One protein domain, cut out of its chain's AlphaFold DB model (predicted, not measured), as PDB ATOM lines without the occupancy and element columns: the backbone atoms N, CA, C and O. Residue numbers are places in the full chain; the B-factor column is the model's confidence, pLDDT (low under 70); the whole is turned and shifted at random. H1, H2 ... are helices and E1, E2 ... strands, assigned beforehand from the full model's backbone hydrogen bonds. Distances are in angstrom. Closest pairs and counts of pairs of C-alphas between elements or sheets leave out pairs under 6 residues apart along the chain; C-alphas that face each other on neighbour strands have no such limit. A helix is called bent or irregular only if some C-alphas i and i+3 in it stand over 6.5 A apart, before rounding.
ATOM      1  N   PRO A  42     -15.492  15.311  -4.911       93.81
ATOM      2  CA  PRO A  42     -14.474  14.679  -5.736       93.81
ATOM      3  C   PRO A  42     -15.052  14.349  -7.116       93.81
ATOM      4  O   PRO A  42     -16.203  13.921  -7.238       93.81
ATOM      5  N   LEU A  43     -14.247  14.545  -8.155       93.06
ATOM      6  CA  LEU A  43     -14.562  14.182  -9.532       93.06
ATOM      7  C   LEU A  43     -13.720  12.963  -9.949       93.06
ATOM      8  O   LEU A  43     -12.628  12.746  -9.412       93.06
ATOM      9  N   PRO A  44     -14.206  12.129 -10.885       90.69
ATOM     10  CA  PRO A  44     -13.442  10.983 -11.358       90.69
ATOM     11  C   PRO A  44     -12.185  11.430 -12.118       90.69
ATOM     12  O   PRO A  44     -12.198  12.429 -12.835       90.69
ATOM     13  N   TYR A  45     -11.107  10.654 -12.008       85.31
ATOM     14  CA  TYR A  45      -9.870  10.851 -12.767       85.31
ATOM     15  C   TYR A  45      -9.210   9.514 -13.105       85.31
ATOM     16  O   TYR A  45      -9.522   8.477 -12.518       85.31
ATOM     17  N   THR A  46      -8.311   9.534 -14.085       71.88
ATOM     18  CA  THR A  46      -7.791   8.331 -14.754       71.88
ATOM     19  C   THR A  46      -6.861   7.477 -13.896       71.88
ATOM     20  O   THR A  46      -6.826   6.266 -14.070       71.88
ATOM     21  N   VAL A  47      -6.101   8.082 -12.980       69.31
ATOM     22  CA  VAL A  47      -5.036   7.375 -12.242       69.31
ATOM     23  C   VAL A  47      -5.590   6.503 -11.108       69.31
ATOM     24  O   VAL A  47      -4.963   5.517 -10.733       69.31
ATOM     25  N   ASN A  48      -6.770   6.827 -10.576       65.38
ATOM     26  CA  ASN A  48      -7.452   6.002  -9.579       65.38
ATOM     27  C   ASN A  48      -8.974   6.197  -9.687       65.38
ATOM     28  O   ASN A  48      -9.555   6.978  -8.923       65.38
ATOM     29  N   PRO A  49      -9.622   5.564 -10.680       67.19
ATOM     30  CA  PRO A  49     -11.037   5.768 -10.927       67.19
ATOM     31  C   PRO A  49     -11.847   5.096  -9.820       67.19
ATOM     32  O   PRO A  49     -12.076   3.886  -9.853       67.19
ATOM     33  N   ASP A  50     -12.321   5.886  -8.858       77.44
ATOM     34  CA  ASP A  50     -13.344   5.427  -7.923       77.44
ATOM     35  C   ASP A  50     -14.586   5.023  -8.742       77.44
ATOM     36  O   ASP A  50     -15.192   5.876  -9.408       77.44
ATOM     37  N   PRO A  51     -14.984   3.735  -8.745       78.62
ATOM     38  CA  PRO A  51     -16.103   3.268  -9.550       78.62
ATOM     39  C   PRO A  51     -17.417   3.965  -9.181       78.62
ATOM     40  O   PRO A  51     -18.298   4.076 -10.034       78.62
ATOM     41  N   THR A  52     -17.538   4.491  -7.958       80.81
ATOM     42  CA  THR A  52     -18.715   5.244  -7.509       80.81
ATOM     43  C   THR A  52     -18.837   6.619  -8.176       80.81
ATOM     44  O   THR A  52     -19.936   7.169  -8.235       80.81
ATOM     45  N   LEU A  53     -17.749   7.152  -8.745       83.81
ATOM     46  CA  LEU A  53     -17.711   8.463  -9.401       83.81
ATOM     47  C   LEU A  53     -17.872   8.399 -10.929       83.81
ATOM     48  O   LEU A  53     -17.981   9.443 -11.571       83.81
ATOM     49  N   ARG A  54     -17.937   7.199 -11.527       80.06
ATOM     50  CA  ARG A  54     -18.004   6.994 -12.992       80.06
ATOM     51  C   ARG A  54     -19.141   7.755 -13.682       80.06
ATOM     52  O   ARG A  54     -18.968   8.201 -14.809       80.06
ATOM     53  N   ASN A  55     -20.272   7.915 -12.995       86.50
ATOM     54  CA  ASN A  55     -21.449   8.636 -13.486       86.50
ATOM     55  C   ASN A  55     -21.855   9.780 -12.546       86.50
ATOM     56  O   ASN A  55     -23.044  10.043 -12.355       86.50
ATOM     57  N   ALA A  56     -20.877  10.426 -11.904       90.81
ATOM     58  CA  ALA A  56     -21.148  11.484 -10.943       90.81
ATOM     59  C   ALA A  56     -21.992  12.612 -11.565       90.81
ATOM     60  O   ALA A  56     -21.798  13.024 -12.716       90.81
ATOM     61  N   ARG A  57     -22.948  13.106 -10.779       95.06
ATOM     62  CA  ARG A  57     -23.745  14.298 -11.061       95.06
ATOM     63  C   ARG A  57     -23.632  15.213  -9.853       95.06
ATOM     64  O   ARG A  57     -23.993  14.809  -8.750       95.06
ATOM     65  N   VAL A  58     -23.094  16.412 -10.050       96.31
ATOM     66  CA  VAL A  58     -22.926  17.404  -8.980       96.31
ATOM     67  C   VAL A  58     -23.770  18.631  -9.324       96.31
ATOM     68  O   VAL A  58     -23.299  19.489 -10.080       96.31
ATOM     69  N   PRO A  59     -25.014  18.719  -8.820       97.56
ATOM     70  CA  PRO A  59     -25.900  19.829  -9.141       97.56
ATOM     71  C   PRO A  59     -25.398  21.132  -8.515       97.56
ATOM     72  O   PRO A  59     -24.813  21.136  -7.428       97.56
ATOM     73  N   SER A  60     -25.661  22.250  -9.188       98.00
ATOM     74  CA  SER A  60     -25.512  23.573  -8.590       98.00
ATOM     75  C   SER A  60     -26.545  23.781  -7.473       98.00
ATOM     76  O   SER A  60     -27.610  23.157  -7.500       98.00
ATOM     77  N   PRO A  61     -26.301  24.682  -6.502       97.75
ATOM     78  CA  PRO A  61     -27.244  24.941  -5.410       97.75
ATOM     79  C   PRO A  61     -28.669  25.303  -5.850       97.75
ATOM     80  O   PRO A  61     -29.630  24.938  -5.181       97.75
ATOM     81  N   ASN A  62     -28.820  25.995  -6.982       96.94
ATOM     82  CA  ASN A  62     -30.121  26.348  -7.552       96.94
ATOM     83  C   ASN A  62     -30.698  25.294  -8.521       96.94
ATOM     84  O   ASN A  62     -31.759  25.530  -9.098       96.94
ATOM     85  N   GLY A  63     -29.993  24.182  -8.756       96.44
ATOM     86  CA  GLY A  63     -30.396  23.092  -9.650       96.44
ATOM     87  C   GLY A  63     -30.427  23.427 -11.147       96.44
ATOM     88  O   GLY A  63     -30.850  22.590 -11.939       96.44
ATOM     89  N   LYS A  64     -30.010  24.632 -11.565       96.31
ATOM     90  CA  LYS A  64     -30.041  25.055 -12.979       96.31
ATOM     91  C   LYS A  64     -28.868  24.525 -13.800       96.31
ATOM     92  O   LYS A  64     -28.955  24.484 -15.027       96.31
ATOM     93  N   TYR A  65     -27.774  24.185 -13.131       97.62
ATOM     94  CA  TYR A  65     -26.551  23.691 -13.738       97.62
ATOM     95  C   TYR A  65     -26.119  22.415 -13.026       97.62
ATOM     96  O   TYR A  65     -26.494  22.165 -11.881       97.62
ATOM     97  N   GLU A  66     -25.289  21.620 -13.681       97.62
ATOM     98  CA  GLU A  66     -24.664  20.467 -13.045       97.62
ATOM     99  C   GLU A  66     -23.285  20.207 -13.627       97.62
ATOM    100  O   GLU A  66     -22.993  20.568 -14.765       97.62
ATOM    101  N   ILE A  67     -22.435  19.547 -12.850       97.69
ATOM    102  CA  ILE A  67     -21.294  18.834 -13.410       97.69
ATOM    103  C   ILE A  67     -21.746  17.412 -13.697       97.69
ATOM    104  O   ILE A  67     -22.135  16.691 -12.775       97.69
ATOM    105  N   ALA A  68     -21.681  17.014 -14.964       96.62
ATOM    106  CA  ALA A  68     -22.022  15.677 -15.413       96.62
ATOM    107  C   ALA A  68     -20.770  14.935 -15.865       96.62
ATOM    108  O   ALA A  68     -20.138  15.313 -16.848       96.62
ATOM    109  N   CYS A  69     -20.437  13.864 -15.152       95.12
ATOM    110  CA  CYS A  69     -19.331  12.977 -15.472       95.12
ATOM    111  C   CYS A  69     -19.845  11.670 -16.063       95.12
ATOM    112  O   CYS A  69     -20.788  11.085 -15.537       95.12
ATOM    113  N   ASN A  70     -19.238  11.208 -17.146       92.50
ATOM    114  CA  ASN A  70     -19.526   9.917 -17.759       92.50
ATOM    115  C   ASN A  70     -18.211   9.207 -18.079       92.50
ATOM    116  O   ASN A  70     -17.150   9.828 -18.103       92.50
ATOM    117  N   VAL A  71     -18.294   7.918 -18.379       89.06
ATOM    118  CA  VAL A  71     -17.176   7.164 -18.947       89.06
ATOM    119  C   VAL A  71     -17.298   7.186 -20.464       89.06
ATOM    120  O   VAL A  71     -18.365   6.893 -21.001       89.06
ATOM    121  N   ILE A  72     -16.216   7.551 -21.144       88.19
ATOM    122  CA  ILE A  72     -16.118   7.498 -22.600       88.19
ATOM    123  C   ILE A  72     -14.939   6.609 -23.008       88.19
ATOM    124  O   ILE A  72     -13.910   6.619 -22.325       88.19
ATOM    125  N   PRO A  73     -15.048   5.865 -24.121       87.56
ATOM    126  CA  PRO A  73     -13.899   5.184 -24.691       87.56
ATOM    127  C   PRO A  73     -12.887   6.231 -25.166       87.56
ATOM    128  O   PRO A  73     -13.228   7.154 -25.909       87.56
ATOM    129  N   LYS A  74     -11.638   6.095 -24.730       85.75
ATOM    130  CA  LYS A  74     -10.522   6.952 -25.121       85.75
ATOM    131  C   LYS A  74      -9.398   6.092 -25.670       85.75
ATOM    132  O   LYS A  74      -8.895   5.199 -24.995       85.75
ATOM    133  N   GLU A  84      -4.550   1.272 -27.609       87.19
ATOM    134  CA  GLU A  84      -5.584   0.607 -26.823       87.19
ATOM    135  C   GLU A  84      -6.747   1.571 -26.603       87.19
ATOM    136  O   GLU A  84      -6.543   2.771 -26.443       87.19
ATOM    137  N   THR A  85      -7.980   1.067 -26.598       85.69
ATOM    138  CA  THR A  85      -9.141   1.868 -26.191       85.69
ATOM    139  C   THR A  85      -9.446   1.562 -24.737       85.69
ATOM    140  O   THR A  85      -9.794   0.431 -24.404       85.69
ATOM    141  N   LEU A  86      -9.314   2.570 -23.881       84.56
ATOM    142  CA  LEU A  86      -9.573   2.465 -22.453       84.56
ATOM    143  C   LEU A  86     -10.722   3.385 -22.053       84.56
ATOM    144  O   LEU A  86     -10.899   4.471 -22.600       84.56
ATOM    145  N   ASP A  87     -11.483   2.956 -21.056       86.00
ATOM    146  CA  ASP A  87     -12.494   3.784 -20.416       86.00
ATOM    147  C   ASP A  87     -11.830   4.962 -19.690       86.00
ATOM    148  O   ASP A  87     -11.033   4.774 -18.768       86.00
ATOM    149  N   ALA A  88     -12.190   6.187 -20.070       86.62
ATOM    150  CA  ALA A  88     -11.730   7.408 -19.419       86.62
ATOM    151  C   ALA A  88     -12.915   8.235 -18.905       86.62
ATOM    152  O   ALA A  88     -13.950   8.319 -19.572       86.62
ATOM    153  N   PRO A  89     -12.791   8.879 -17.734       91.19
ATOM    154  CA  PRO A  89     -13.799   9.819 -17.290       91.19
ATOM    155  C   PRO A  89     -13.799  11.064 -18.179       91.19
ATOM    156  O   PRO A  89     -12.752  11.565 -18.587       91.19
ATOM    157  N   ASN A  90     -14.993  11.577 -18.438       93.00
ATOM    158  CA  ASN A  90     -15.237  12.840 -19.110       93.00
ATOM    159  C   ASN A  90     -16.304  13.602 -18.332       93.00
ATOM    160  O   ASN A  90     -17.431  13.119 -18.205       93.00
ATOM    161  N   CYS A  91     -15.947  14.773 -17.815       95.19
ATOM    162  CA  CYS A  91     -16.861  15.633 -17.079       95.19
ATOM    163  C   CYS A  91     -17.099  16.924 -17.848       95.19
ATOM    164  O   CYS A  91     -16.181  17.506 -18.422       95.19
ATOM    165  N   GLU A  92     -18.335  17.399 -17.809       96.69
ATOM    166  CA  GLU A  92     -18.748  18.651 -18.426       96.69
ATOM    167  C   GLU A  92     -19.545  19.472 -17.412       96.69
ATOM    168  O   GLU A  92     -20.362  18.929 -16.667       96.69
ATOM    169  N   LEU A  93     -19.349  20.789 -17.404       97.50
ATOM    170  CA  LEU A  93     -20.314  21.718 -16.832       97.50
ATOM    171  C   LEU A  93     -21.483  21.839 -17.814       97.50
ATOM    172  O   LEU A  93     -21.315  22.346 -18.923       97.50
ATOM    173  N   VAL A  94     -22.660  21.383 -17.400       96.81
ATOM    174  CA  VAL A  94     -23.882  21.358 -18.200       96.81
ATOM    175  C   VAL A  94     -24.792  22.509 -17.787       96.81
ATOM    176  O   VAL A  94     -25.152  22.661 -16.619       96.81
ATOM    177  N   GLY A  95     -25.191  23.312 -18.769       92.31
ATOM    178  CA  GLY A  95     -26.284  24.271 -18.661       92.31
ATOM    179  C   GLY A  95     -27.293  24.095 -19.791       92.31
ATOM    180  O   GLY A  95     -27.109  23.276 -20.688       92.31
ATOM    181  N   ALA A  96     -28.355  24.902 -19.773       88.38
ATOM    182  CA  ALA A  96     -29.490  24.755 -20.691       88.38
ATOM    183  C   ALA A  96     -29.118  24.768 -22.188       88.38
ATOM    184  O   ALA A  96     -29.798  24.148 -22.996       88.38
ATOM    185  N   GLN A  97     -28.061  25.490 -22.565       87.62
ATOM    186  CA  GLN A  97     -27.692  25.732 -23.969       87.62
ATOM    187  C   GLN A  97     -26.244  25.349 -24.288       87.62
ATOM    188  O   GLN A  97     -25.808  25.477 -25.431       87.62
ATOM    189  N   ARG A  98     -25.462  24.943 -23.284       91.06
ATOM    190  CA  ARG A  98     -24.019  24.747 -23.430       91.06
ATOM    191  C   ARG A  98     -23.528  23.638 -22.519       91.06
ATOM    192  O   ARG A  98     -24.013  23.476 -21.401       91.06
ATOM    193  N   ARG A  99     -22.509  22.939 -23.007       94.81
ATOM    194  CA  ARG A  99     -21.656  22.058 -22.223       94.81
ATOM    195  C   ARG A  99     -20.219  22.537 -22.337       94.81
ATOM    196  O   ARG A  99     -19.767  22.839 -23.439       94.81
ATOM    197  N   THR A 100     -19.538  22.643 -21.206       96.06
ATOM    198  CA  THR A 100     -18.140  23.074 -21.146       96.06
ATOM    199  C   THR A 100     -17.310  21.939 -20.553       96.06
ATOM    200  O   THR A 100     -17.558  21.584 -19.400       96.06
ATOM    201  N   PRO A 101     -16.341  21.368 -21.288       95.25
ATOM    202  CA  PRO A 101     -15.476  20.315 -20.761       95.25
ATOM    203  C   PRO A 101     -14.729  20.768 -19.504       95.25
ATOM    204  O   PRO A 101     -14.225  21.893 -19.449       95.25
ATOM    205  N   ILE A 102     -14.650  19.895 -18.506       95.00
ATOM    206  CA  ILE A 102     -13.884  20.113 -17.277       95.00
ATOM    207  C   ILE A 102     -12.532  19.420 -17.406       95.00
ATOM    208  O   ILE A 102     -12.457  18.275 -17.850       95.00
ATOM    209  N   ASP A 103     -11.471  20.113 -17.000       91.00
ATOM    210  CA  ASP A 103     -10.136  19.533 -16.945       91.00
ATOM    211  C   ASP A 103     -10.053  18.554 -15.767       91.00
ATOM    212  O   ASP A 103     -10.198  18.926 -14.598       91.00
ATOM    213  N   LEU A 104      -9.865  17.278 -16.099       88.81
ATOM    214  CA  LEU A 104      -9.763  16.174 -15.153       88.81
ATOM    215  C   LEU A 104      -8.300  15.786 -14.968       88.81
ATOM    216  O   LEU A 104      -7.875  14.692 -15.350       88.81
ATOM    217  N   GLY A 105      -7.536  16.696 -14.363       89.81
ATOM    218  CA  GLY A 105      -6.209  16.379 -13.850       89.81
ATOM    219  C   GLY A 105      -6.243  15.297 -12.761       89.81
ATOM    220  O   GLY A 105      -7.221  14.585 -12.551       89.81
ATOM    221  N   VAL A 106      -5.153  15.162 -12.019       89.69
ATOM    222  CA  VAL A 106      -5.053  14.251 -10.878       89.69
ATOM    223  C   VAL A 106      -5.799  14.825  -9.676       89.69
ATOM    224  O   VAL A 106      -5.559  15.972  -9.291       89.69
ATOM    225  N   GLY A 107      -6.667  14.009  -9.071       89.38
ATOM    226  CA  GLY A 107      -7.467  14.369  -7.896       89.38
ATOM    227  C   GLY A 107      -8.344  15.614  -8.082       89.38
ATOM    228  O   GLY A 107      -8.246  16.520  -7.255       89.38
ATOM    229  N   PRO A 108      -9.155  15.708  -9.155       93.94
ATOM    230  CA  PRO A 108      -9.992  16.864  -9.389       93.94
ATOM    231  C   PRO A 108     -11.126  16.910  -8.364       93.94
ATOM    232  O   PRO A 108     -11.755  15.898  -8.055       93.94
ATOM    233  N   GLU A 109     -11.428  18.099  -7.865       95.19
ATOM    234  CA  GLU A 109     -12.561  18.343  -6.980       95.19
ATOM    235  C   GLU A 109     -13.304  19.613  -7.384       95.19
ATOM    236  O   GLU A 109     -12.694  20.608  -7.775       95.19
ATOM    237  N   ALA A 110     -14.630  19.577  -7.289       97.25
ATOM    238  CA  ALA A 110     -15.514  20.666  -7.664       97.25
ATOM    239  C   ALA A 110     -16.187  21.296  -6.446       97.25
ATOM    240  O   ALA A 110     -16.808  20.620  -5.625       97.25
ATOM    241  N   LEU A 111     -16.134  22.619  -6.378       98.19
ATOM    242  CA  LEU A 111     -16.724  23.422  -5.321       98.19
ATOM    243  C   LEU A 111     -17.666  24.461  -5.937       98.19
ATOM    244  O   LEU A 111     -17.217  25.444  -6.532       98.19
ATOM    245  N   TRP A 112     -18.973  24.252  -5.797       98.38
ATOM    246  CA  TRP A 112     -19.991  25.187  -6.281       98.38
ATOM    247  C   TRP A 112     -20.066  26.453  -5.427       98.38
ATOM    248  O   TRP A 112     -20.026  26.392  -4.197       98.38
ATOM    249  N   SER A 113     -20.208  27.601  -6.091       98.44
ATOM    250  CA  SER A 113     -20.549  28.873  -5.445       98.44
ATOM    251  C   SER A 113     -21.992  28.862  -4.937       98.44
ATOM    252  O   SER A 113     -22.842  28.197  -5.533       98.44
ATOM    253  N   PRO A 114     -22.295  29.581  -3.842       98.00
ATOM    254  CA  PRO A 114     -23.620  29.548  -3.219       98.00
ATOM    255  C   PRO A 114     -24.727  30.140  -4.104       98.00
ATOM    256  O   PRO A 114     -25.865  29.686  -4.041       98.00
ATOM    257  N   ASP A 115     -24.400  31.114  -4.953       98.00
ATOM    258  CA  ASP A 115     -25.303  31.731  -5.934       98.00
ATOM    259  C   ASP A 115     -25.442  30.905  -7.229       98.00
ATOM    260  O   ASP A 115     -26.307  31.196  -8.051       98.00
ATOM    261  N   SER A 116     -24.675  29.813  -7.370       97.75
ATOM    262  CA  SER A 116     -24.640  28.919  -8.540       97.75
ATOM    263  C   SER A 116     -24.083  29.535  -9.827       97.75
ATOM    264  O   SER A 116     -24.209  28.923 -10.890       97.75
ATOM    265  N   ASP A 117     -23.446  30.703  -9.755       97.38
ATOM    266  CA  ASP A 117     -22.941  31.409 -10.940       97.38
ATOM    267  C   ASP A 117     -21.516  30.989 -11.328       97.38
ATOM    268  O   ASP A 117     -21.033  31.287 -12.424       97.38
ATOM    269  N   ALA A 118     -20.835  30.257 -10.446       98.06
ATOM    270  CA  ALA A 118     -19.517  29.693 -10.699       98.06
ATOM    271  C   ALA A 118     -19.291  28.344 -10.003       98.06
ATOM    272  O   ALA A 118     -19.856  28.051  -8.944       98.06
ATOM    273  N   VAL A 119     -18.377  27.554 -10.552       98.25
ATOM    274  CA  VAL A 119     -17.782  26.402  -9.873       98.25
ATOM    275  C   VAL A 119     -16.265  26.501  -9.953       98.25
ATOM    276  O   VAL A 119     -15.707  26.823 -11.002       98.25
ATOM    277  N   ALA A 120     -15.602  26.280  -8.821       98.50
ATOM    278  CA  ALA A 120     -14.154  26.182  -8.750       98.50
ATOM    279  C   ALA A 120     -13.769  24.709  -8.855       98.50
ATOM    280  O   ALA A 120     -14.290  23.892  -8.096       98.50
ATOM    281  N   VAL A 121     -12.868  24.381  -9.774       97.94
ATOM    282  CA  VAL A 121     -12.287  23.047  -9.902       97.94
ATOM    283  C   VAL A 121     -10.820  23.125  -9.518       97.94
ATOM    284  O   VAL A 121     -10.049  23.853 -10.147       97.94
ATOM    285  N   THR A 122     -10.448  22.393  -8.472       97.31
ATOM    286  CA  THR A 122      -9.048  22.211  -8.077       97.31
ATOM    287  C   THR A 122      -8.563  20.880  -8.630       97.31
ATOM    288  O   THR A 122      -9.257  19.886  -8.462       97.31
ATOM    289  N   HIS A 123      -7.394  20.839  -9.266       94.94
ATOM    290  CA  HIS A 123      -6.758  19.592  -9.707       94.94
ATOM    291  C   HIS A 123      -5.238  19.759  -9.788       94.94
ATOM    292  O   HIS A 123      -4.734  20.880  -9.754       94.94
ATOM    293  N   SER A 124      -4.501  18.657  -9.923       93.19
ATOM    294  CA  SER A 124      -3.058  18.680 -10.184       93.19
ATOM    295  C   SER A 124      -2.719  18.131 -11.567       93.19
ATOM    296  O   SER A 124      -3.299  17.147 -12.009       93.19
ATOM    297  N   SER A 125      -1.731  18.712 -12.237       90.31
ATOM    298  CA  SER A 125      -1.188  18.191 -13.500       90.31
ATOM    299  C   SER A 125      -0.115  17.106 -13.303       90.31
ATOM    300  O   SER A 125       0.425  16.589 -14.275       90.31
ATOM    301  N   GLY A 126       0.220  16.741 -12.059       84.88
ATOM    302  CA  GLY A 126       1.259  15.740 -11.766       84.88
ATOM    303  C   GLY A 126       1.148  15.083 -10.388       84.88
ATOM    304  O   GLY A 126       2.153  14.663  -9.819       84.88
ATOM    305  N   GLY A 127      -0.056  15.027  -9.817       84.06
ATOM    306  CA  GLY A 127      -0.292  14.478  -8.479       84.06
ATOM    307  C   GLY A 127       0.313  15.330  -7.361       84.06
ATOM    308  O   GLY A 127       0.355  16.554  -7.463       84.06
ATOM    309  N   ALA A 128       0.786  14.686  -6.291       73.25
ATOM    310  CA  ALA A 128       1.177  15.356  -5.044       73.25
ATOM    311  C   ALA A 128       2.283  16.425  -5.197       73.25
ATOM    312  O   ALA A 128       2.335  17.375  -4.417       73.25
ATOM    313  N   ILE A 129       3.162  16.275  -6.196       74.50
ATOM    314  CA  ILE A 129       4.305  17.174  -6.459       74.50
ATOM    315  C   ILE A 129       4.122  17.922  -7.800       74.50
ATOM    316  O   ILE A 129       4.977  18.697  -8.226       74.50
ATOM    317  N   GLY A 130       3.005  17.690  -8.496       81.81
ATOM    318  CA  GLY A 130       2.693  18.364  -9.754       81.81
ATOM    319  C   GLY A 130       2.112  19.762  -9.547       81.81
ATOM    320  O   GLY A 130       1.625  20.054  -8.460       81.81
ATOM    321  N   PRO A 131       2.103  20.619 -10.585       90.25
ATOM    322  CA  PRO A 131       1.432  21.910 -10.516       90.25
ATOM    323  C   PRO A 131      -0.053  21.739 -10.208       90.25
ATOM    324  O   PRO A 131      -0.762  21.038 -10.931       90.25
ATOM    325  N   TYR A 132      -0.523  22.392  -9.149       95.25
ATOM    326  CA  TYR A 132      -1.949  22.458  -8.836       95.25
ATOM    327  C   TYR A 132      -2.578  23.654  -9.519       95.25
ATOM    328  O   TYR A 132      -1.968  24.719  -9.574       95.25
ATOM    329  N   HIS A 133      -3.814  23.488  -9.965       96.44
ATOM    330  CA  HIS A 133      -4.633  24.446 -10.693       96.44
ATOM    331  C   HIS A 133      -5.904  24.754  -9.917       96.44
ATOM    332  O   HIS A 133      -6.436  23.890  -9.220       96.44
ATOM    333  N   VAL A 134      -6.391  25.987 -10.054       98.06
ATOM    334  CA  VAL A 134      -7.732  26.367  -9.600       98.06
ATOM    335  C   VAL A 134      -8.413  27.090 -10.747       98.06
ATOM    336  O   VAL A 134      -8.134  28.260 -11.031       98.06
ATOM    337  N   LEU A 135      -9.298  26.352 -11.407       98.25
ATOM    338  CA  LEU A 135     -10.031  26.786 -12.582       98.25
ATOM    339  C   LEU A 135     -11.442  27.208 -12.189       98.25
ATOM    340  O   LEU A 135     -12.175  26.450 -11.555       98.25
ATOM    341  N   ILE A 136     -11.845  28.413 -12.583       98.38
ATOM    342  CA  ILE A 136     -13.207  28.905 -12.391       98.38
ATOM    343  C   ILE A 136     -13.994  28.718 -13.674       98.38
ATOM    344  O   ILE A 136     -13.729  29.370 -14.687       98.38
ATOM    345  N   TYR A 137     -15.003  27.864 -13.600       98.06
ATOM    346  CA  TYR A 137     -15.989  27.696 -14.650       98.06
ATOM    347  C   TYR A 137     -17.203  28.556 -14.333       98.06
ATOM    348  O   TYR A 137     -17.685  28.589 -13.200       98.06
ATOM    349  N   ARG A 138     -17.707  29.241 -15.357       96.56
ATOM    350  CA  ARG A 138     -18.972  29.974 -15.309       96.56
ATOM    351  C   ARG A 138     -19.838  29.508 -16.472       96.56
ATOM    352  O   ARG A 138     -19.292  29.378 -17.568       96.56
ATOM    353  N   PRO A 139     -21.151  29.301 -16.289       92.19
ATOM    354  CA  PRO A 139     -22.031  28.841 -17.366       92.19
ATOM    355  C   PRO A 139     -21.988  29.720 -18.628       92.19
ATOM    356  O   PRO A 139     -22.160  29.234 -19.745       92.19
ATOM    357  N   GLN A 140     -21.733  31.019 -18.460       89.25
ATOM    358  CA  GLN A 140     -21.697  32.003 -19.542       89.25
ATOM    359  C   GLN A 140     -20.371  31.978 -20.320       89.25
ATOM    360  O   GLN A 140     -20.321  32.416 -21.472       89.25
ATOM    361  N   ASN A 141     -19.308  31.415 -19.741       90.81
ATOM    362  CA  ASN A 141     -17.974  31.396 -20.332       90.81
ATOM    363  C   ASN A 141     -17.745  30.100 -21.121       90.81
ATOM    364  O   ASN A 141     -18.217  29.029 -20.742       90.81
ATOM    365  N   ALA A 142     -17.023  30.196 -22.237       87.69
ATOM    366  CA  ALA A 142     -16.640  29.024 -23.031       87.69
ATOM    367  C   ALA A 142     -15.384  28.332 -22.479       87.69
ATOM    368  O   ALA A 142     -15.215  27.131 -22.647       87.69
ATOM    369  N   VAL A 143     -14.512  29.097 -21.820       93.44
ATOM    370  CA  VAL A 143     -13.224  28.631 -21.305       93.44
ATOM    371  C   VAL A 143     -13.158  28.953 -19.811       93.44
ATOM    372  O   VAL A 143     -13.575  30.050 -19.416       93.44
ATOM    373  N   PRO A 144     -12.676  28.025 -18.967       96.62
ATOM    374  CA  PRO A 144     -12.436  28.318 -17.564       96.62
ATOM    375  C   PRO A 144     -11.306  29.329 -17.379       96.62
ATOM    376  O   PRO A 144     -10.427  29.486 -18.225       96.62
ATOM    377  N   GLN A 145     -11.300  29.987 -16.227       97.00
ATOM    378  CA  GLN A 145     -10.251  30.926 -15.859       97.00
ATOM    379  C   GLN A 145      -9.356  30.352 -14.761       97.00
ATOM    380  O   GLN A 145      -9.837  30.032 -13.678       97.00
ATOM    381  N   GLU A 146      -8.050  30.292 -15.006       97.25
ATOM    382  CA  GLU A 146      -7.050  30.027 -13.967       97.25
ATOM    383  C   GLU A 146      -6.826  31.293 -13.128       97.25
ATOM    384  O   GLU A 146      -6.442  32.338 -13.661       97.25
ATOM    385  N   ILE A 147      -7.055  31.208 -11.816       97.44
ATOM    386  CA  ILE A 147      -7.018  32.379 -10.921       97.44
ATOM    387  C   ILE A 147      -5.910  32.331  -9.859       97.44
ATOM    388  O   ILE A 147      -5.738  33.293  -9.112       97.44
ATOM    389  N   ALA A 148      -5.127  31.254  -9.768       97.88
ATOM    390  CA  ALA A 148      -4.188  31.077  -8.661       97.88
ATOM    391  C   ALA A 148      -2.796  31.680  -8.908       97.88
ATOM    392  O   ALA A 148      -1.960  31.693  -8.005       97.88
ATOM    393  N   THR A 149      -2.515  32.215 -10.101       97.75
ATOM    394  CA  THR A 149      -1.176  32.718 -10.462       97.75
ATOM    395  C   THR A 149      -0.646  33.775  -9.489       97.75
ATOM    396  O   THR A 149       0.519  33.713  -9.091       97.75
ATOM    397  N   ALA A 150      -1.476  34.736  -9.067       98.25
ATOM    398  CA  ALA A 150      -1.048  35.763  -8.111       98.25
ATOM    399  C   ALA A 150      -0.741  35.167  -6.727       98.25
ATOM    400  O   ALA A 150       0.241  35.552  -6.089       98.25
ATOM    401  N   VAL A 151      -1.551  34.199  -6.293       98.56
ATOM    402  CA  VAL A 151      -1.391  33.476  -5.028       98.56
ATOM    403  C   VAL A 151      -0.091  32.667  -5.019       98.56
ATOM    404  O   VAL A 151       0.701  32.816  -4.086       98.56
ATOM    405  N   ARG A 152       0.187  31.895  -6.082       98.12
ATOM    406  CA  ARG A 152       1.438  31.127  -6.227       98.12
ATOM    407  C   ARG A 152       2.663  32.036  -6.129       98.12
ATOM    408  O   ARG A 152       3.575  31.770  -5.349       98.12
ATOM    409  N   LYS A 153       2.664  33.149  -6.872       97.88
ATOM    410  CA  LYS A 153       3.759  34.134  -6.850       97.88
ATOM    411  C   LYS A 153       3.956  34.758  -5.468       97.88
ATOM    412  O   LYS A 153       5.095  34.934  -5.036       97.88
ATOM    413  N   ASP A 154       2.872  35.098  -4.770       98.50
ATOM    414  CA  ASP A 154       2.959  35.680  -3.429       98.50
ATOM    415  C   ASP A 154       3.554  34.698  -2.415       98.50
ATOM    416  O   ASP A 154       4.449  35.090  -1.661       98.50
ATOM    417  N   LEU A 155       3.103  33.438  -2.425       98.06
ATOM    418  CA  LEU A 155       3.621  32.410  -1.527       98.06
ATOM    419  C   LEU A 155       5.089  32.092  -1.834       98.06
ATOM    420  O   LEU A 155       5.910  32.141  -0.922       98.06
ATOM    421  N   ALA A 156       5.442  31.859  -3.103       96.69
ATOM    422  CA  ALA A 156       6.814  31.552  -3.520       96.69
ATOM    423  C   ALA A 156       7.811  32.657  -3.134       96.69
ATOM    424  O   ALA A 156       8.958  32.378  -2.793       96.69
ATOM    425  N   ARG A 157       7.376  33.924  -3.151       96.62
ATOM    426  CA  ARG A 157       8.185  35.057  -2.683       96.62
ATOM    427  C   ARG A 157       8.390  35.045  -1.166       96.62
ATOM    428  O   ARG A 157       9.462  35.418  -0.702       96.62
ATOM    429  N   ARG A 158       7.361  34.680  -0.395       96.25
ATOM    430  CA  ARG A 158       7.404  34.650   1.080       96.25
ATOM    431  C   ARG A 158       8.176  33.446   1.611       96.25
ATOM    432  O   ARG A 158       8.907  33.575   2.586       96.25
ATOM    433  N   PHE A 159       8.005  32.304   0.960       95.75
ATOM    434  CA  PHE A 159       8.580  31.023   1.339       95.75
ATOM    435  C   PHE A 159       9.343  30.450   0.143       95.75
ATOM    436  O   PHE A 159       8.862  29.527  -0.510       95.75
ATOM    437  N   PRO A 160      10.511  31.018  -0.205       93.69
ATOM    438  CA  PRO A 160      11.275  30.544  -1.349       93.69
ATOM    439  C   PRO A 160      11.713  29.092  -1.147       93.69
ATOM    440  O   PRO A 160      12.146  28.706  -0.057       93.69
ATOM    441  N   ALA A 161      11.639  28.305  -2.218       91.94
ATOM    442  CA  ALA A 161      12.160  26.946  -2.243       91.94
ATOM    443  C   ALA A 161      13.677  26.906  -1.974       91.94
ATOM    444  O   ALA A 161      14.394  27.891  -2.200       91.94
ATOM    445  N   CYS A 162      14.171  25.739  -1.555       89.69
ATOM    446  CA  CYS A 162      15.593  25.458  -1.333       89.69
ATOM    447  C   CYS A 162      16.253  26.297  -0.222       89.69
ATOM    448  O   CYS A 162      17.476  26.466  -0.211       89.69
ATOM    449  N   LEU A 163      15.471  26.893   0.686       87.62
ATOM    450  CA  LEU A 163      16.031  27.641   1.810       87.62
ATOM    451  C   LEU A 163      16.664  26.665   2.810       87.62
ATOM    452  O   LEU A 163      16.008  25.731   3.253       87.62
ATOM    453  N   GLY A 164      17.927  26.882   3.184       82.50
ATOM    454  CA  GLY A 164      18.620  26.022   4.153       82.50
ATOM    455  C   GLY A 164      19.134  24.687   3.596       82.50
ATOM    456  O   GLY A 164      19.572  23.852   4.379       82.50
ATOM    457  N   GLY A 165      19.116  24.485   2.272       78.69
ATOM    458  CA  GLY A 165      19.655  23.291   1.608       78.69
ATOM    459  C   GLY A 165      18.598  22.498   0.834       78.69
ATOM    460  O   GLY A 165      17.501  22.992   0.586       78.69
ATOM    461  N   GLY A 166      18.952  21.280   0.417       74.25
ATOM    462  CA  GLY A 166      18.037  20.355  -0.272       74.25
ATOM    463  C   GLY A 166      17.938  20.518  -1.793       74.25
ATOM    464  O   GLY A 166      17.241  19.736  -2.427       74.25
ATOM    465  N   CYS A 167      18.658  21.478  -2.379       85.50
ATOM    466  CA  CYS A 167      18.720  21.679  -3.827       85.50
ATOM    467  C   CYS A 167      20.139  21.972  -4.304       85.50
ATOM    468  O   CYS A 167      20.911  22.669  -3.642       85.50
ATOM    469  N   THR A 168      20.426  21.553  -5.527       89.69
ATOM    470  CA  THR A 168      21.541  22.054  -6.328       89.69
ATOM    471  C   THR A 168      21.305  23.508  -6.761       89.69
ATOM    472  O   THR A 168      20.174  24.004  -6.823       89.69
ATOM    473  N   ALA A 169      22.377  24.207  -7.148       88.38
ATOM    474  CA  ALA A 169      22.275  25.560  -7.705       88.38
ATOM    475  C   ALA A 169      21.403  25.613  -8.981       88.38
ATOM    476  O   ALA A 169      20.710  26.604  -9.229       88.38
ATOM    477  N   ALA A 170      21.408  24.540  -9.780       90.75
ATOM    478  CA  ALA A 170      20.596  24.428 -10.990       90.75
ATOM    479  C   ALA A 170      19.097  24.327 -10.666       90.75
ATOM    480  O   ALA A 170      18.288  25.050 -11.256       90.75
ATOM    481  N   GLU A 171      18.725  23.494  -9.693       89.81
ATOM    482  CA  GLU A 171      17.340  23.358  -9.224       89.81
ATOM    483  C   GLU A 171      16.835  24.654  -8.601       89.81
ATOM    484  O   GLU A 171      15.752  25.124  -8.948       89.81
ATOM    485  N   GLN A 172      17.652  25.308  -7.771       88.81
ATOM    486  CA  GLN A 172      17.297  26.602  -7.198       88.81
ATOM    487  C   GLN A 172      17.056  27.654  -8.292       88.81
ATOM    488  O   GLN A 172      16.087  28.414  -8.230       88.81
ATOM    489  N   LYS A 173      17.898  27.691  -9.335       89.69
ATOM    490  CA  LYS A 173      17.704  28.586 -10.486       89.69
ATOM    491  C   LYS A 173      16.408  28.272 -11.238       89.69
ATOM    492  O   LYS A 173      15.748  29.206 -11.689       89.69
ATOM    493  N   LYS A 174      16.032  26.997 -11.375       90.69
ATOM    494  CA  LYS A 174      14.766  26.575 -11.997       90.69
ATOM    495  C   LYS A 174      13.562  27.013 -11.156       90.69
ATOM    496  O   LYS A 174      12.670  27.671 -11.681       90.69
ATOM    497  N   LEU A 175      13.571  26.728  -9.855       89.50
ATOM    498  CA  LEU A 175      12.469  27.028  -8.931       89.50
ATOM    499  C   LEU A 175      12.294  28.527  -8.646       89.50
ATOM    500  O   LEU A 175      11.204  28.959  -8.294       89.50
ATOM    501  N   ARG A 176      13.329  29.351  -8.841       87.50
ATOM    502  CA  ARG A 176      13.203  30.821  -8.788       87.50
ATOM    503  C   ARG A 176      12.532  31.426 -10.023       87.50
ATOM    504  O   ARG A 176      12.069  32.561  -9.957       87.50
ATOM    505  N   LYS A 177      12.511  30.712 -11.152       91.12
ATOM    506  CA  LYS A 177      11.941  31.204 -12.418       91.12
ATOM    507  C   LYS A 177      10.443  30.946 -12.556       91.12
ATOM    508  O   LYS A 177       9.808  31.582 -13.390       91.12
ATOM    509  N   SER A 178       9.889  30.024 -11.776       92.00
ATOM    510  CA  SER A 178       8.469  29.673 -11.805       92.00
ATOM    511  C   SER A 178       7.942  29.511 -10.382       92.00
ATOM    512  O   SER A 178       8.670  29.100  -9.486       92.00
ATOM    513  N   SER A 179       6.670  29.839 -10.182       94.88
ATOM    514  CA  SER A 179       5.938  29.593  -8.937       94.88
ATOM    515  C   SER A 179       4.994  28.392  -9.038       94.88
ATOM    516  O   SER A 179       4.196  28.177  -8.135       94.88
ATOM    517  N   ASP A 180       5.041  27.625 -10.128       93.69
ATOM    518  CA  ASP A 180       4.078  26.545 -10.402       93.69
ATOM    519  C   ASP A 180       4.283  25.324  -9.500       93.69
ATOM    520  O   ASP A 180       3.414  24.467  -9.416       93.69
ATOM    521  N   TRP A 181       5.412  25.269  -8.789       93.00
ATOM    522  CA  TRP A 181       5.669  24.288  -7.734       93.00
ATOM    523  C   TRP A 181       4.869  24.564  -6.452       93.00
ATOM    524  O   TRP A 181       4.842  23.717  -5.567       93.00
ATOM    525  N   VAL A 182       4.255  25.746  -6.316       95.50
ATOM    526  CA  VAL A 182       3.362  26.044  -5.194       95.50
ATOM    527  C   VAL A 182       2.025  25.358  -5.427       95.50
ATOM    528  O   VAL A 182       1.312  25.667  -6.387       95.50
ATOM    529  N   ASN A 183       1.655  24.495  -4.488       95.69
ATOM    530  CA  ASN A 183       0.358  23.847  -4.492       95.69
ATOM    531  C   ASN A 183      -0.709  24.844  -4.038       95.69
ATOM    532  O   ASN A 183      -0.490  25.653  -3.136       95.69
ATOM    533  N   VAL A 184      -1.871  24.804  -4.681       97.31
ATOM    534  CA  VAL A 184      -2.991  25.713  -4.431       97.31
ATOM    535  C   VAL A 184      -4.296  24.943  -4.483       97.31
ATOM    536  O   VAL A 184      -4.444  24.030  -5.289       97.31
ATOM    537  N   ALA A 185      -5.251  25.338  -3.651       97.50
ATOM    538  CA  ALA A 185      -6.573  24.738  -3.649       97.50
ATOM    539  C   ALA A 185      -7.663  25.747  -3.303       97.50
ATOM    540  O   ALA A 185      -7.464  26.648  -2.478       97.50
ATOM    541  N   ALA A 186      -8.830  25.570  -3.919       98.25
ATOM    542  CA  ALA A 186     -10.056  26.247  -3.529       98.25
ATOM    543  C   ALA A 186     -10.598  25.627  -2.233       98.25
ATOM    544  O   ALA A 186     -10.910  24.444  -2.184       98.25
ATOM    545  N   ILE A 187     -10.740  26.429  -1.181       98.31
ATOM    546  CA  ILE A 187     -11.212  25.944   0.123       98.31
ATOM    547  C   ILE A 187     -12.692  26.241   0.301       98.31
ATOM    548  O   ILE A 187     -13.444  25.403   0.796       98.31
ATOM    549  N   ARG A 188     -13.130  27.447  -0.061       98.00
ATOM    550  CA  ARG A 188     -14.513  27.874   0.158       98.00
ATOM    551  C   ARG A 188     -14.845  29.105  -0.674       98.00
ATOM    552  O   ARG A 188     -14.081  30.062  -0.673       98.00
ATOM    553  N   TRP A 189     -16.013  29.133  -1.303       98.62
ATOM    554  CA  TRP A 189     -16.608  30.398  -1.732       98.62
ATOM    555  C   TRP A 189     -17.006  31.222  -0.522       98.62
ATOM    556  O   TRP A 189     -17.484  30.664   0.467       98.62
ATOM    557  N   MET A 190     -16.809  32.532  -0.592       96.62
ATOM    558  CA  MET A 190     -17.270  33.426   0.464       96.62
ATOM    559  C   MET A 190     -18.804  33.557   0.377       96.62
ATOM    560  O   MET A 190     -19.520  32.559   0.355       96.62
ATOM    561  N   GLU A 191     -19.354  34.762   0.354       93.31
ATOM    562  CA  GLU A 191     -20.806  34.961   0.327       93.31
ATOM    563  C   GLU A 191     -21.421  34.720  -1.065       93.31
ATOM    564  O   GLU A 191     -22.599  34.389  -1.151       93.31
ATOM    565  N   SER A 192     -20.631  34.856  -2.137       96.31
ATOM    566  CA  SER A 192     -21.048  34.747  -3.547       96.31
ATOM    567  C   SER A 192     -19.943  34.139  -4.430       96.31
ATOM    568  O   SER A 192     -18.860  33.792  -3.947       96.31
ATOM    569  N   SER A 193     -20.195  34.053  -5.738       97.19
ATOM    570  CA  SER A 193     -19.241  33.654  -6.786       97.19
ATOM    571  C   SER A 193     -18.140  34.681  -7.105       97.19
ATOM    572  O   SER A 193     -17.313  34.442  -7.994       97.19
ATOM    573  N   ASP A 194     -18.086  35.819  -6.407       98.12
ATOM    574  CA  ASP A 194     -17.084  36.863  -6.670       98.12
ATOM    575  C   ASP A 194     -15.810  36.699  -5.840       98.12
ATOM    576  O   ASP A 194     -14.754  37.204  -6.221       98.12
ATOM    577  N   ARG A 195     -15.879  35.997  -4.701       98.62
ATOM    578  CA  ARG A 195     -14.749  35.864  -3.773       98.62
ATOM    579  C   ARG A 195     -14.525  34.418  -3.374       98.62
ATOM    580  O   ARG A 195     -15.431  33.756  -2.867       98.62
ATOM    581  N   LEU A 196     -13.288  33.960  -3.527       98.81
ATOM    582  CA  LEU A 196     -12.882  32.599  -3.195       98.81
ATOM    583  C   LEU A 196     -11.793  32.611  -2.123       98.81
ATOM    584  O   LEU A 196     -10.773  33.284  -2.264       98.81
ATOM    585  N   LEU A 197     -12.002  31.845  -1.056       98.81
ATOM    586  CA  LEU A 197     -10.958  31.468  -0.117       98.81
ATOM    587  C   LEU A 197     -10.134  30.331  -0.720       98.81
ATOM    588  O   LEU A 197     -10.658  29.255  -1.018       98.81
ATOM    589  N   MET A 198      -8.836  30.561  -0.832       98.62
ATOM    590  CA  MET A 198      -7.838  29.615  -1.300       98.62
ATOM    591  C   MET A 198      -6.793  29.362  -0.218       98.62
ATOM    592  O   MET A 198      -6.497  30.238   0.601       98.62
ATOM    593  N   MET A 199      -6.195  28.180  -0.255       98.19
ATOM    594  CA  MET A 199      -4.966  27.873   0.468       98.19
ATOM    595  C   MET A 199      -3.847  27.674  -0.546       98.19
ATOM    596  O   MET A 199      -4.068  27.071  -1.595       98.19
ATOM    597  N   ALA A 200      -2.660  28.185  -0.235       97.88
ATOM    598  CA  ALA A 200      -1.449  27.908  -0.994       97.88
ATOM    599  C   ALA A 200      -0.384  27.348  -0.066       97.88
ATOM    600  O   ALA A 200      -0.203  27.878   1.029       97.88
ATOM    601  N   TRP A 201       0.315  26.312  -0.510       95.12
ATOM    602  CA  TRP A 201       1.201  25.484   0.299       95.12
ATOM    603  C   TRP A 201       2.480  25.144  -0.473       95.12
ATOM    604  O   TRP A 201       2.456  24.858  -1.671       95.12
ATOM    605  N   VAL A 202       3.613  25.216   0.222       94.75
ATOM    606  CA  VAL A 202       4.903  24.716  -0.252       94.75
ATOM    607  C   VAL A 202       4.907  23.199  -0.073       94.75
ATOM    608  O   VAL A 202       4.798  22.772   1.074       94.75
ATOM    609  N   PRO A 203       5.072  22.389  -1.133       91.88
ATOM    610  CA  PRO A 203       4.917  20.942  -1.020       91.88
ATOM    611  C   PRO A 203       5.788  20.320   0.082       91.88
ATOM    612  O   PRO A 203       6.925  20.748   0.310       91.88
ATOM    613  N   ASP A 204       5.272  19.270   0.724       88.69
ATOM    614  CA  ASP A 204       5.941  18.527   1.805       88.69
ATOM    615  C   ASP A 204       7.021  17.597   1.245       88.69
ATOM    616  O   ASP A 204       6.940  16.371   1.297       88.69
ATOM    617  N   SER A 205       8.053  18.192   0.664       87.19
ATOM    618  CA  SER A 205       9.230  17.491   0.176       87.19
ATOM    619  C   SER A 205      10.481  18.196   0.669       87.19
ATOM    620  O   SER A 205      10.576  19.424   0.641       87.19
ATOM    621  N   SER A 206      11.480  17.411   1.074       85.94
ATOM    622  CA  SER A 206      12.792  17.920   1.487       85.94
ATOM    623  C   SER A 206      13.475  18.756   0.399       85.94
ATOM    624  O   SER A 206      14.316  19.594   0.720       85.94
ATOM    625  N   ALA A 207      13.069  18.601  -0.867       83.69
ATOM    626  CA  ALA A 207      13.504  19.443  -1.979       83.69
ATOM    627  C   ALA A 207      13.129  20.930  -1.807       83.69
ATOM    628  O   ALA A 207      13.712  21.790  -2.456       83.69
ATOM    629  N   PHE A 208      12.182  21.278  -0.931       89.69
ATOM    630  CA  PHE A 208      11.805  22.674  -0.669       89.69
ATOM    631  C   PHE A 208      12.493  23.274   0.569       89.69
ATOM    632  O   PHE A 208      12.304  24.456   0.870       89.69
ATOM    633  N   GLY A 209      13.365  22.505   1.231       90.38
ATOM    634  CA  GLY A 209      14.188  22.955   2.352       90.38
ATOM    635  C   GLY A 209      13.366  23.350   3.582       90.38
ATOM    636  O   GLY A 209      12.296  22.808   3.840       90.38
ATOM    637  N   ALA A 210      13.844  24.338   4.336       93.00
ATOM    638  CA  ALA A 210      13.236  24.806   5.586       93.00
ATOM    639  C   ALA A 210      11.805  25.363   5.438       93.00
ATOM    640  O   ALA A 210      11.135  25.612   6.438       93.00
ATOM    641  N   ASN A 211      11.347  25.584   4.202       94.06
ATOM    642  CA  ASN A 211      10.015  26.089   3.895       94.06
ATOM    643  C   ASN A 211       9.022  25.000   3.465       94.06
ATOM    644  O   ASN A 211       7.883  25.343   3.155       94.06
ATOM    645  N   LEU A 212       9.408  23.719   3.439       92.44
ATOM    646  CA  LEU A 212       8.450  22.635   3.204       92.44
ATOM    647  C   LEU A 212       7.293  22.717   4.214       92.44
ATOM    648  O   LEU A 212       7.507  23.048   5.383       92.44
ATOM    649  N   GLY A 213       6.060  22.506   3.760       92.62
ATOM    650  CA  GLY A 213       4.875  22.558   4.620       92.62
ATOM    651  C   GLY A 213       4.385  23.945   5.005       92.62
ATOM    652  O   GLY A 213       3.307  24.073   5.587       92.62
ATOM    653  N   ARG A 214       5.117  25.011   4.663       96.31
ATOM    654  CA  ARG A 214       4.650  26.381   4.903       96.31
ATOM    655  C   ARG A 214       3.469  26.679   3.988       96.31
ATOM    656  O   ARG A 214       3.474  26.323   2.811       96.31
ATOM    657  N   PHE A 215       2.457  27.359   4.506       97.50
ATOM    658  CA  PHE A 215       1.266  27.700   3.731       97.50
ATOM    659  C   PHE A 215       0.741  29.082   4.114       97.50
ATOM    660  O   PHE A 215       1.172  29.675   5.092       97.50
ATOM    661  N   ASN A 216      -0.176  29.633   3.331       98.44
ATOM    662  CA  ASN A 216      -0.955  30.813   3.704       98.44
ATOM    663  C   ASN A 216      -2.370  30.686   3.139       98.44
ATOM    664  O   ASN A 216      -2.615  29.982   2.156       98.44
ATOM    665  N   GLY A 217      -3.294  31.419   3.755       98.50
ATOM    666  CA  GLY A 217      -4.644  31.597   3.243       98.50
ATOM    667  C   GLY A 217      -4.780  32.864   2.413       98.50
ATOM    668  O   GLY A 217      -4.172  33.889   2.728       98.50
ATOM    669  N   TYR A 218      -5.638  32.825   1.403       98.81
ATOM    670  CA  TYR A 218      -5.875  33.943   0.498       98.81
ATOM    671  C   TYR A 218      -7.363  34.076   0.218       98.81
ATOM    672  O   TYR A 218      -8.004  33.096  -0.130       98.81
ATOM    673  N   VAL A 219      -7.918  35.280   0.336       98.75
ATOM    674  CA  VAL A 219      -9.190  35.587  -0.335       98.75
ATOM    675  C   VAL A 219      -8.841  36.295  -1.624       98.75
ATOM    676  O   VAL A 219      -8.111  37.289  -1.601       98.75
ATOM    677  N   VAL A 220      -9.350  35.774  -2.733       98.81
ATOM    678  CA  VAL A 220      -9.122  36.323  -4.064       98.81
ATOM    679  C   VAL A 220     -10.429  36.750  -4.707       98.81
ATOM    680  O   VAL A 220     -11.489  36.193  -4.418       98.81
ATOM    681  N   ASP A 221     -10.330  37.726  -5.595       98.56
ATOM    682  CA  ASP A 221     -11.367  38.022  -6.569       98.56
ATOM    683  C   ASP A 221     -11.410  36.877  -7.590       98.56
ATOM    684  O   ASP A 221     -10.420  36.584  -8.264       98.56
ATOM    685  N   ALA A 222     -12.547  36.200  -7.700       98.06
ATOM    686  CA  ALA A 222     -12.683  35.003  -8.523       98.06
ATOM    687  C   ALA A 222     -12.831  35.301 -10.026       98.06
ATOM    688  O   ALA A 222     -12.944  34.371 -10.829       98.06
ATOM    689  N   ARG A 223     -12.893  36.576 -10.430       96.50
ATOM    690  CA  ARG A 223     -12.944  37.016 -11.835       96.50
ATOM    691  C   ARG A 223     -11.579  37.443 -12.355       96.50
ATOM    692  O   ARG A 223     -11.390  37.519 -13.562       96.50
ATOM    693  N   THR A 224     -10.637  37.759 -11.477       97.38
ATOM    694  CA  THR A 224      -9.324  38.308 -11.852       97.38
ATOM    695  C   THR A 224      -8.157  37.540 -11.238       97.38
ATOM    696  O   THR A 224      -7.034  37.642 -11.724       97.38
ATOM    697  N   GLY A 225      -8.394  36.775 -10.171       98.12
ATOM    698  CA  GLY A 225      -7.347  36.145  -9.366       98.12
ATOM    699  C   GLY A 225      -6.570  37.129  -8.490       98.12
ATOM    700  O   GLY A 225      -5.558  36.760  -7.892       98.12
ATOM    701  N   HIS A 226      -7.008  38.389  -8.395       98.56
ATOM    702  CA  HIS A 226      -6.362  39.375  -7.537       98.56
ATOM    703  C   HIS A 226      -6.520  39.011  -6.061       98.56
ATOM    704  O   HIS A 226      -7.606  38.673  -5.595       98.56
ATOM    705  N   ILE A 227      -5.426  39.120  -5.305       98.81
ATOM    706  CA  ILE A 227      -5.432  38.871  -3.862       98.81
ATOM    707  C   ILE A 227      -6.103  40.051  -3.156       98.81
ATOM    708  O   ILE A 227      -5.545  41.145  -3.119       98.81
ATOM    709  N   LEU A 228      -7.260  39.795  -2.550       98.69
ATOM    710  CA  LEU A 228      -8.016  40.764  -1.755       98.69
ATOM    711  C   LEU A 228      -7.583  40.750  -0.289       98.69
ATOM    712  O   LEU A 228      -7.512  41.795   0.350       98.69
ATOM    713  N   ASN A 229      -7.281  39.568   0.254       98.69
ATOM    714  CA  ASN A 229      -6.765  39.440   1.611       98.69
ATOM    715  C   ASN A 229      -5.780  38.278   1.748       98.69
ATOM    716  O   ASN A 229      -5.840  37.305   0.996       98.69
ATOM    717  N   ARG A 230      -4.899  38.372   2.746       98.69
ATOM    718  CA  ARG A 230      -3.928  37.337   3.116       98.69
ATOM    719  C   ARG A 230      -4.114  36.946   4.574       98.69
ATOM    720  O   ARG A 230      -4.376  37.798   5.418       98.69
ATOM    721  N   TYR A 231      -3.907  35.674   4.866       98.62
ATOM    722  CA  TYR A 231      -3.917  35.127   6.215       98.62
ATOM    723  C   TYR A 231      -2.627  34.358   6.453       98.62
ATOM    724  O   TYR A 231      -2.228  33.545   5.617       98.62
ATOM    725  N   SER A 232      -2.008  34.602   7.609       98.12
ATOM    726  CA  SER A 232      -0.940  33.744   8.115       98.12
ATOM    727  C   SER A 232      -1.462  32.322   8.354       98.12
ATOM    728  O   SER A 232      -2.670  32.110   8.471       98.12
ATOM    729  N   GLU A 233      -0.565  31.348   8.497       97.31
ATOM    730  CA  GLU A 233      -0.928  29.972   8.869       97.31
ATOM    731  C   GLU A 233      -1.796  29.909  10.128       97.31
ATOM    732  O   GLU A 233      -2.802  29.198  10.166       97.31
ATOM    733  N   ALA A 234      -1.416  30.672  11.156       97.31
ATOM    734  CA  ALA A 234      -2.117  30.711  12.432       97.31
ATOM    735  C   ALA A 234      -3.518  31.318  12.281       97.31
ATOM    736  O   ALA A 234      -4.498  30.732  12.748       97.31
ATOM    737  N   ASP A 235      -3.636  32.450  11.579       98.38
ATOM    738  CA  ASP A 235      -4.929  33.094  11.335       98.38
ATOM    739  C   ASP A 235      -5.842  32.227  10.473       98.38
ATOM    740  O   ASP A 235      -7.042  32.127  10.745       98.38
ATOM    741  N   PHE A 236      -5.280  31.582   9.448       97.81
ATOM    742  CA  PHE A 236      -6.025  30.699   8.566       97.81
ATOM    743  C   PHE A 236      -6.549  29.483   9.328       97.81
ATOM    744  O   PHE A 236      -7.751  29.221   9.294       97.81
ATOM    745  N   LYS A 237      -5.691  28.797  10.096       96.31
ATOM    746  CA  LYS A 237      -6.096  27.678  10.963       96.31
ATOM    747  C   LYS A 237      -7.206  28.097  11.922       96.31
ATOM    748  O   LYS A 237      -8.240  27.434  11.993       96.31
ATOM    749  N   LYS A 238      -7.029  29.227  12.611       97.75
ATOM    750  CA  LYS A 238      -7.998  29.743  13.586       97.75
ATOM    751  C   LYS A 238      -9.369  30.017  12.965       97.75
ATOM    752  O   LYS A 238     -10.387  29.723  13.585       97.75
ATOM    753  N   LYS A 239      -9.412  30.603  11.767       97.81
ATOM    754  CA  LYS A 239     -10.664  31.066  11.144       97.81
ATOM    755  C   LYS A 239     -11.324  30.018  10.250       97.81
ATOM    756  O   LYS A 239     -12.554  29.947  10.198       97.81
ATOM    757  N   PHE A 240     -10.526  29.219   9.545       97.31
ATOM    758  CA  PHE A 240     -10.986  28.473   8.377       97.31
ATOM    759  C   PHE A 240     -10.717  26.968   8.411       97.31
ATOM    760  O   PHE A 240     -11.292  26.279   7.574       97.31
ATOM    761  N   LYS A 241      -9.977  26.424   9.394       95.06
ATOM    762  CA  LYS A 241      -9.707  24.969   9.482       95.06
ATOM    763  C   LYS A 241     -10.971  24.107   9.366       95.06
ATOM    764  O   LYS A 241     -10.956  23.049   8.756       95.06
ATOM    765  N   LYS A 242     -12.101  24.571   9.906       95.25
ATOM    766  CA  LYS A 242     -13.392  23.863   9.827       95.25
ATOM    767  C   LYS A 242     -13.929  23.645   8.403       95.25
ATOM    768  O   LYS A 242     -14.845  22.848   8.243       95.25
ATOM    769  N   TYR A 243     -13.414  24.360   7.403       96.31
ATOM    770  CA  TYR A 243     -13.807  24.227   5.993       96.31
ATOM    771  C   TYR A 243     -12.863  23.333   5.190       96.31
ATOM    772  O   TYR A 243     -13.202  22.922   4.083       96.31
ATOM    773  N   CYS A 244     -11.703  23.020   5.752       94.81
ATOM    774  CA  CYS A 244     -10.676  22.225   5.116       94.81
ATOM    775  C   CYS A 244     -10.991  20.729   5.197       94.81
ATOM    776  O   CYS A 244     -11.347  20.227   6.269       94.81
TER     777      CYS A 244
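Overview. This is residues 42 to 74 and 84 to 244 of the 249 residues of an uncharacterized protein of Koribacter versatilis (strain Ellin345) (UniProt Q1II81). Three antiparallel sheets stand one after another in a row: E1 to E4 at one end, E5 to E7 in the middle, and then E8 to E11, which H1 covers on one face and H3 on the other. The second and third sheets are only partly face to face, meeting through the edge strand E8; the first sheet meets the second loosely, near E3 and E7, and H2 lies among loops far from the first sheet. The printed part has 194 residues, with eleven named strands and three named helices in the order E1 to E7, H1, H2, E8 to E11, H3; in each sheet the strands lie side by side in chain order. The class is mixed, helices and strands. The whole is compact, with a radius of gyration of the C-alphas of 17.5 A and spans of 53 by 45 by 28 A.

Arrangement. E1, residues 57 to 59, and E2, residues 66 to 74, form a hairpin, with N 58 and O 67 2.9 A apart. E2 bends by 51 degrees at residue 71. E3, residues 84 to 94, is the antiparallel neighbour of E2, with N 70 and O 90 within hydrogen-bond range at 2.8 A. E3 and E4, residues 99 to 101, form a hairpin, with N 93 and O 100 at 2.8 A. E5, residues 106 to 112, E6, residues 119 to 124, and E7, residues 132 to 137, make a meander, each strand the antiparallel neighbour of the one before; N 111 and O 120 are 2.8 A apart, and N 121 and O 135 are 2.8 A apart. Residues 135 to 136 of E7 also pair, antiparallel, with residues 145 to 146. The closest C-alphas of E3 and E7 are those of Leu 93 and Tyr 137, 7.7 A. E8, residues 183 to 189, E9, residues 195 to 201, E10, residues 215 to 221, and E11, residues 227 to 231, make a second meander in a strongly twisted sheet. Here N 185 and O 199 are 2.9 A apart, N 198 and O 218 2.8 A, and N 219 and O 229 3.0 A. This sheet and E5 E6 E7 form a sandwich, two sheets face to face, with best planes 5 degrees apart and strands at 19 degrees. The closest C-alphas of E7 and E8 are those of Tyr 132 and Asn 183, 5.1 A; E9, E10 and E11 are apart from E5, E6 and E7. H1, residues 149 to 158, and H3, residues 233 to 243, lie on opposite faces of the sheet E8 E9 E10 E11, giving three layers, helices on both faces of a sheet. H1 lies over E9 and E10 at a height over the sheet of 8.5 A; its closest C-alpha to E9 is Arg 152, 6.8 A from that of Ala 200. H3 lies over E10 at a height of 8.6 A; the closest C-alphas are those of Asn 216 and Glu 233, 5.2 A. H2, residues 169 to 175, is on none of the three sheets. Every O i to N i+4 pair is within hydrogen-bond range in H1 and H2, and 5 of 7 are in H3, which is irregular, with C-alphas 239 and 242 7.8 A apart.

Along the chain. E1 begins at C-alpha 57, (-23.745, 14.298, -11.061). E2 is 23.0 A long and E3 29.0 A. E5 is 19.1 A long, E6 16.6 A and E7 16.1 A. H1 begins at C-alpha 149, (-1.176, 32.718, -10.462), and is 14.5 A long. E8 is 18.4 A, E9 19.5 A and E10 19.3 A. H3, 14.4 A long, ends at C-alpha 243, (-13.807, 24.227, 5.993).

Size, cuts and confidence. The C-alphas of Gln 97 and Gly 164, the two farthest apart, are 54.2 A apart. Residues 75 to 83 are not printed, and C-alphas 74 and 84 are 8.2 A apart across the cut. The links E7 to H1 and E9 to E10 are long. Mean pLDDT of the printed part is 93.0; residues 47 to 49 are under 70.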